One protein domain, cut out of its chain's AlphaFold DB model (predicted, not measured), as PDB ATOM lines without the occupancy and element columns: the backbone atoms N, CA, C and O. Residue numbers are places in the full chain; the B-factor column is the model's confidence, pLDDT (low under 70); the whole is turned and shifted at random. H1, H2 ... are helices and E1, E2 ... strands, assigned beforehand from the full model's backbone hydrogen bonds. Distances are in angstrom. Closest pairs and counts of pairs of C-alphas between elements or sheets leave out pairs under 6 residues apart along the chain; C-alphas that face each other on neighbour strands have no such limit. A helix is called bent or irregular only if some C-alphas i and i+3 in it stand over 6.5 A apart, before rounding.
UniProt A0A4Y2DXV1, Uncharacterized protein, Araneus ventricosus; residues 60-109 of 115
ATOM      1  N   LEU A  60      81.042 171.376  77.292       88.56
ATOM      2  CA  LEU A  60      81.678 171.617  76.003       88.56
ATOM      3  C   LEU A  60      80.930 172.733  75.276       88.56
ATOM      4  O   LEU A  60      79.710 172.663  75.104       88.56
ATOM      5  N   PHE A  61      81.665 173.755  74.858       86.81
ATOM      6  CA  PHE A  61      81.163 174.874  74.083       86.81
ATOM      7  C   PHE A  61      81.487 174.651  72.605       86.81
ATOM      8  O   PHE A  61      82.654 174.575  72.228       86.81
ATOM      9  N   LEU A  62      80.444 174.532  71.782       86.19
ATOM     10  CA  LEU A  62      80.541 174.406  70.331       86.19
ATOM     11  C   LEU A  62      79.854 175.611  69.692       86.19
ATOM     12  O   LEU A  62      78.665 175.838  69.923       86.19
ATOM     13  N   ASP A  63      80.606 176.348  68.889       82.44
ATOM     14  CA  ASP A  63      80.135 177.495  68.121       82.44
ATOM     15  C   ASP A  63      80.886 177.545  66.787       82.44
ATOM     16  O   ASP A  63      81.904 176.869  66.621       82.44
ATOM     17  N   ASP A  64      80.390 178.334  65.839       80.88
ATOM     18  CA  ASP A  64      81.094 178.540  64.582       80.88
ATOM     19  C   ASP A  64      82.371 179.383  64.781       80.88
ATOM     20  O   ASP A  64      82.507 180.187  65.711       80.88
ATOM     21  N   ASN A  65      83.328 179.232  63.865       78.69
ATOM     22  CA  ASN A  65      84.568 180.015  63.849       78.69
ATOM     23  C   ASN A  65      84.372 181.450  63.294       78.69
ATOM     24  O   ASN A  65      85.239 181.990  62.593       78.69
ATOM     25  N   ALA A  66      83.228 182.101  63.537       82.50
ATOM     26  CA  ALA A  66      83.086 183.513  63.210       82.50
ATOM     27  C   ALA A  66      84.072 184.356  64.032       82.50
ATOM     28  O   ALA A  66      84.388 184.082  65.186       82.50
ATOM     29  N   ARG A  67      84.543 185.456  63.435       83.12
ATOM     30  CA  ARG A  67      85.551 186.344  64.044       83.12
ATOM     31  C   ARG A  67      85.227 186.831  65.470       83.12
ATOM     32  O   ARG A  67      86.175 187.009  66.228       83.12
ATOM     33  N   PRO A  68      83.964 187.116  65.848       84.62
ATOM     34  CA  PRO A  68      83.640 187.470  67.231       84.62
ATOM     35  C   PRO A  68      83.824 186.306  68.215       84.62
ATOM     36  O   PRO A  68      84.166 186.542  69.372       84.62
ATOM     37  N   ASN A  69      83.638 185.068  67.758       82.75
ATOM     38  CA  ASN A  69      83.658 183.866  68.590       82.75
ATOM     39  C   ASN A  69      85.088 183.422  68.915       82.75
ATOM     40  O   ASN A  69      85.350 182.941  70.011       82.75
ATOM     41  N   THR A  70      86.033 183.698  68.013       79.94
ATOM     42  CA  THR A  70      87.478 183.486  68.224       79.94
ATOM     43  C   THR A  70      88.225 184.723  68.712       79.94
ATOM     44  O   THR A  70      89.458 184.774  68.723       79.94
ATOM     45  N   ALA A  71      87.502 185.766  69.124       87.62
ATOM     46  CA  ALA A  71      88.128 186.883  69.808       87.62
ATOM     47  C   ALA A  71      88.634 186.423  71.184       87.62
ATOM     48  O   ALA A  71      87.920 185.766  71.935       87.62
ATOM     49  N   ARG A  72      89.848 186.849  71.553       87.31
ATOM     50  CA  ARG A  72      90.480 186.502  72.840       87.31
ATOM     51  C   ARG A  72      89.610 186.825  74.055       87.31
ATOM     52  O   ARG A  72      89.671 186.127  75.061       87.31
ATOM     53  N   ASP A  73      88.825 187.896  73.969       89.00
ATOM     54  CA  ASP A  73      87.911 188.296  75.039       89.00
ATOM     55  C   ASP A  73      86.779 187.273  75.217       89.00
ATOM     56  O   ASP A  73      86.405 186.958  76.348       89.00
ATOM     57  N   THR A  74      86.280 186.717  74.110       88.38
ATOM     58  CA  THR A  74      85.256 185.668  74.090       88.38
ATOM     59  C   THR A  74      85.810 184.366  74.658       88.38
ATOM     60  O   THR A  74      85.225 183.818  75.591       88.38
ATOM     61  N   GLU A  75      86.987 183.927  74.199       88.69
ATOM     62  CA  GLU A  75      87.678 182.746  74.744       88.69
ATOM     63  C   GLU A  75      87.926 182.893  76.251       88.69
ATOM     64  O   GLU A  75      87.587 182.015  77.044       88.69
ATOM     65  N   GLY A  76      88.427 184.056  76.677       90.56
ATOM     66  CA  GLY A  76      88.656 184.356  78.086       90.56
ATOM     67  C   GLY A  76      87.377 184.334  78.927       90.56
ATOM     68  O   GLY A  76      87.431 183.975  80.104       90.56
ATOM     69  N   HIS A  77      86.226 184.693  78.355       92.00
ATOM     70  CA  HIS A  77      84.939 184.583  79.036       92.00
ATOM     71  C   HIS A  77      84.489 183.124  79.171       92.00
ATOM     72  O   HIS A  77      84.094 182.719  80.263       92.00
ATOM     73  N   ILE A  78      84.611 182.331  78.106       90.31
ATOM     74  CA  ILE A  78      84.250 180.904  78.099       90.31
ATOM     75  C   ILE A  78      85.059 180.146  79.162       90.31
ATOM     76  O   ILE A  78      84.491 179.424  79.984       90.31
ATOM     77  N   CYS A  79      86.365 180.408  79.253       88.25
ATOM     78  CA  CYS A  79      87.213 179.801  80.278       88.25
ATOM     79  C   CYS A  79      86.820 180.225  81.703       88.25
ATOM     80  O   CYS A  79      86.845 179.406  82.619       88.25
ATOM     81  N   ARG A  80      86.409 181.486  81.915       90.69
ATOM     82  CA  ARG A  80      85.922 181.959  83.230       90.69
ATOM     83  C   ARG A  80      84.622 181.284  83.660       90.69
ATOM     84  O   ARG A  80      84.370 181.191  84.858       90.69
ATOM     85  N   LEU A  81      83.813 180.824  82.708       90.69
ATOM     86  CA  LEU A  81      82.612 180.030  82.973       90.69
ATOM     87  C   LEU A  81      82.932 178.557  83.288       90.69
ATOM     88  O   LEU A  81      82.030 177.812  83.670       90.69
ATOM     89  N   GLY A  82      84.198 178.142  83.163       89.94
ATOM     90  CA  GLY A  82      84.632 176.757  83.348       89.94
ATOM     91  C   GLY A  82      84.229 175.846  82.190       89.94
ATOM     92  O   GLY A  82      84.038 174.649  82.396       89.94
ATOM     93  N   TRP A  83      84.025 176.411  81.000       91.00
ATOM     94  CA  TRP A  83      83.652 175.664  79.804       91.00
ATOM     95  C   TRP A  83      84.884 175.400  78.942       91.00
ATOM     96  O   TRP A  83      85.786 176.237  78.855       91.00
ATOM     97  N   GLU A  84      84.907 174.238  78.298       88.88
ATOM     98  CA  GLU A  84      85.953 173.855  77.351       88.88
ATOM     99  C   GLU A  84      85.472 174.131  75.924       88.88
ATOM    100  O   GLU A  84      84.359 173.757  75.555       88.88
ATOM    101  N   ILE A  85      86.296 174.816  75.131       85.94
ATOM    102  CA  ILE A  85      86.001 175.101  73.725       85.94
ATOM    103  C   ILE A  85      86.298 173.843  72.913       85.94
ATOM    104  O   ILE A  85      87.408 173.318  72.973       85.94
ATOM    105  N   LEU A  86      85.312 173.373  72.153       85.56
ATOM    106  CA  LEU A  86      85.498 172.273  71.215       85.56
ATOM    107  C   LEU A  86      86.107 172.807  69.911       85.56
ATOM    108  O   LEU A  86      85.573 173.745  69.322       85.56
ATOM    109  N   ASP A  87      87.199 172.192  69.451       76.75
ATOM    110  CA  ASP A  87      87.819 172.532  68.166       76.75
ATOM    111  C   ASP A  87      86.859 172.226  67.001       76.75
ATOM    112  O   ASP A  87      86.576 171.064  66.700       76.75
ATOM    113  N   ASP A  88      86.384 173.272  66.321       70.69
ATOM    114  CA  ASP A  88      85.592 173.158  65.092       70.69
ATOM    115  C   ASP A  88      86.510 173.253  63.854       70.69
ATOM    116  O   ASP A  88      87.286 174.214  63.727       70.69
ATOM    117  N   PRO A  89      86.463 172.294  62.905       69.81
ATOM    118  CA  PRO A  89      87.108 172.471  61.611       69.81
ATOM    119  C   PRO A  89      86.642 173.763  60.927       69.81
ATOM    120  O   PRO A  89      85.469 174.122  60.931       69.81
ATOM    121  N   ALA A  90      87.584 174.463  60.291       65.31
ATOM    122  CA  ALA A  90      87.331 175.764  59.684       65.31
ATOM    123  C   ALA A  90      86.086 175.755  58.770       65.31
ATOM    124  O   ALA A  90      86.091 175.128  57.711       65.31
ATOM    125  N   TYR A  91      85.058 176.511  59.175       58.91
ATOM    126  CA  TYR A  91      83.817 176.762  58.432       58.91
ATOM    127  C   TYR A  91      83.022 175.507  58.059       58.91
ATOM    128  O   TYR A  91      82.567 175.354  56.922       58.91
ATOM    129  N   SER A  92      82.792 174.630  59.030       65.25
ATOM    130  CA  SER A  92      81.946 173.458  58.852       65.25
ATOM    131  C   SER A  92      80.485 173.753  59.243       65.25
ATOM    132  O   SER A  92      79.927 173.264  60.220       65.25
ATOM    133  N   ARG A  93      79.809 174.581  58.438       62.56
ATOM    134  CA  ARG A  93      78.402 174.956  58.697       62.56
ATOM    135  C   ARG A  93      77.462 173.744  58.828       62.56
ATOM    136  O   ARG A  93      76.449 173.814  59.509       62.56
ATOM    137  N   ASP A  94      77.820 172.628  58.200       65.00
ATOM    138  CA  ASP A  94      77.055 171.384  58.252       65.00
ATOM    139  C   ASP A  94      77.285 170.572  59.544       65.00
ATOM    140  O   ASP A  94      76.555 169.611  59.786       65.00
ATOM    141  N   LEU A  95      78.279 170.925  60.372       67.44
ATOM    142  CA  LEU A  95      78.568 170.228  61.633       67.44
ATOM    143  C   LEU A  95      77.928 170.899  62.847       67.44
ATOM    144  O   LEU A  95      77.724 170.230  63.860       67.44
ATOM    145  N   ALA A  96      77.579 172.185  62.759       76.06
ATOM    146  CA  ALA A  96      76.900 172.875  63.845       76.06
ATOM    147  C   ALA A  96      75.465 172.327  63.997       76.06
ATOM    148  O   ALA A  96      74.634 172.480  63.091       76.06
ATOM    149  N   PRO A  97      75.103 171.727  65.151       75.88
ATOM    150  CA  PRO A  97      73.759 171.178  65.347       75.88
ATOM    151  C   PRO A  97      72.652 172.237  65.205       75.88
ATOM    152  O   PRO A  97      71.524 171.920  64.820       75.88
ATOM    153  N   SER A  98      72.967 173.504  65.492       81.25
ATOM    154  CA  SER A  98      72.070 174.653  65.327       81.25
ATOM    155  C   SER A  98      71.714 174.923  63.861       81.25
ATOM    156  O   SER A  98      70.532 175.105  63.549       81.25
ATOM    157  N   ASP A  99      72.705 174.897  62.966       83.25
ATOM    158  CA  ASP A  99      72.530 175.133  61.531       83.25
ATOM    159  C   ASP A  99      71.711 174.036  60.849       83.25
ATOM    160  O   ASP A  99      70.862 174.343  60.004       83.25
ATOM    161  N   PHE A 100      71.901 172.778  61.254       79.69
ATOM    162  CA  PHE A 100      71.209 171.647  60.633       79.69
ATOM    163  C   PHE A 100      69.821 171.358  61.230       79.69
ATOM    164  O   PHE A 100      68.901 171.003  60.494       79.69
ATOM    165  N   HIS A 101      69.622 171.524  62.544       82.12
ATOM    166  CA  HIS A 101      68.358 171.143  63.192       82.12
ATOM    167  C   HIS A 101      67.458 172.330  63.559       82.12
ATOM    168  O   HIS A 101      66.241 172.283  63.343       82.12
ATOM    169  N   LEU A 102      68.025 173.397  64.127       85.88
ATOM    170  CA  LEU A 102      67.231 174.476  64.726       85.88
ATOM    171  C   LEU A 102      66.772 175.501  63.683       85.88
ATOM    172  O   LEU A 102      65.579 175.815  63.615       85.88
ATOM    173  N   PHE A 103      67.680 176.006  62.842       85.38
ATOM    174  CA  PHE A 103      67.343 177.064  61.880       85.38
ATOM    175  C   PHE A 103      66.380 176.647  60.756       85.38
ATOM    176  O   PHE A 103      65.554 177.474  60.361       85.38
ATOM    177  N   PRO A 104      66.402 175.410  60.225       87.44
ATOM    178  CA  PRO A 104      65.392 174.986  59.255       87.44
ATOM    179  C   PRO A 104      63.985 174.948  59.861       87.44
ATOM    180  O   PRO A 104      63.028 175.418  59.243       87.44
ATOM    181  N   THR A 105      63.872 174.464  61.100       85.31
ATOM    182  CA  THR A 105      62.601 174.394  61.835       85.31
ATOM    183  C   THR A 105      62.063 175.786  62.165       85.31
ATOM    184  O   THR A 105      60.866 176.040  62.048       85.31
ATOM    185  N   SER A 106      62.930 176.734  62.530       85.06
ATOM    186  CA  SER A 106      62.491 178.113  62.771       85.06
ATOM    187  C   SER A 106      62.060 178.814  61.480       85.06
ATOM    188  O   SER A 106      61.059 179.527  61.478       85.06
ATOM    189  N   LYS A 107      62.747 178.572  60.356       86.44
ATOM    190  CA  LYS A 107      62.360 179.120  59.046       86.44
ATOM    191  C   LYS A 107      60.978 178.659  58.597       86.44
ATOM    192  O   LYS A 107      60.242 179.478  58.057       86.44
ATOM    193  N   SER A 108      60.610 177.397  58.823       83.31
ATOM    194  CA  SER A 108      59.269 176.909  58.472       83.31
ATOM    195  C   SER A 108      58.185 177.504  59.375       83.31
ATOM    196  O   SER A 108      57.117 177.873  58.893       83.31
ATOM    197  N   ALA A 109      58.467 177.687  60.668       84.00
ATOM    198  CA  ALA A 109      57.541 178.355  61.584       84.00
ATOM    199  C   ALA A 109      57.349 179.848  61.252       84.00
ATOM    200  O   ALA A 109      56.270 180.402  61.457       84.00
TER     201      ALA A 109
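Overview. This is residues 60 to 109 of the 115 residues of an uncharacterized protein of Araneus ventricosus (UniProt A0A4Y2DXV1). A helical arm, residues 100 to 109 of H2, sticks out at one end of a loose body; at the other end H1 and the short strand E1 sit near each other, with the first printed residues, 60 and 61, beside E1. A long link from E1, residues 86 to 96, leads across to H2, and with the arm the longest span is 36 A, against 29 A for the body without it. The printed part has 50 residues with two named helices and one named strand, in the order H1, E1, H2; E1 pairs with no named strand, and the class is mostly helix. The whole is loose, with a radius of gyration of the C-alphas of 12.6 A, and elongated, spanning 36 by 21 by 17 A.

Arrangement. H2, residues 97 to 109, is the longest helix, and its residues 100 to 109 stand free, with no C-alpha 8 or more residues away along the chain within 10 A. H2 is only just irregular: C-alphas 100 and 103 are 6.8 A apart, and its line is a rough one. H2 is apart from E1, residues 83 to 85, and also from H1, residues 72 to 80. H1 and E1 have 3 pairs of C-alphas within 8 A; the closest are those of Ile 78 and Glu 84, 7.3 A apart, and the two centres are 9.2 A apart. Residues 60 to 61 pair, parallel, with residues 84 to 85 of E1, in a stretch too short to be a named strand. In H1 every O i to N i+4 pair is within hydrogen-bond range; in H2 6 of 9 are.

Along the chain. H2 begins at C-alpha 97, at (73.759, 171.178, 65.347), and ends at C-alpha 109, at (57.541, 178.355, 61.584), 18.1 A away. H1 begins at C-alpha 72, at (90.480, 186.502, 72.840), and measures 12.2 A from first to last C-alpha. E1, from Trp 83 to Ile 85, measures 6.5 A between its first and last C-alphas. Residues 60 to 71, with no named element, have C-alphas 1 to 13 A from the mean of the C-alphas.

Size, cuts and confidence. The two C-alphas farthest apart are those of Arg 80 and Ser 108, at 36.7 A, while those of Leu 60 and Ala 109, the first and last printed, are 28.9 A apart. Without residues 100 to 109 the body has 40 residues, spans 29 by 19 by 14 A and has a radius of gyration of 10.2 A. The link from H1 to E1 is tight, with 2 residues between them, and the link from E1 to H2 is long, with 11. The printed part has no cut. The mean pLDDT of the printed part is 82.1, and residues 89 to 95, within the long link, are under 70.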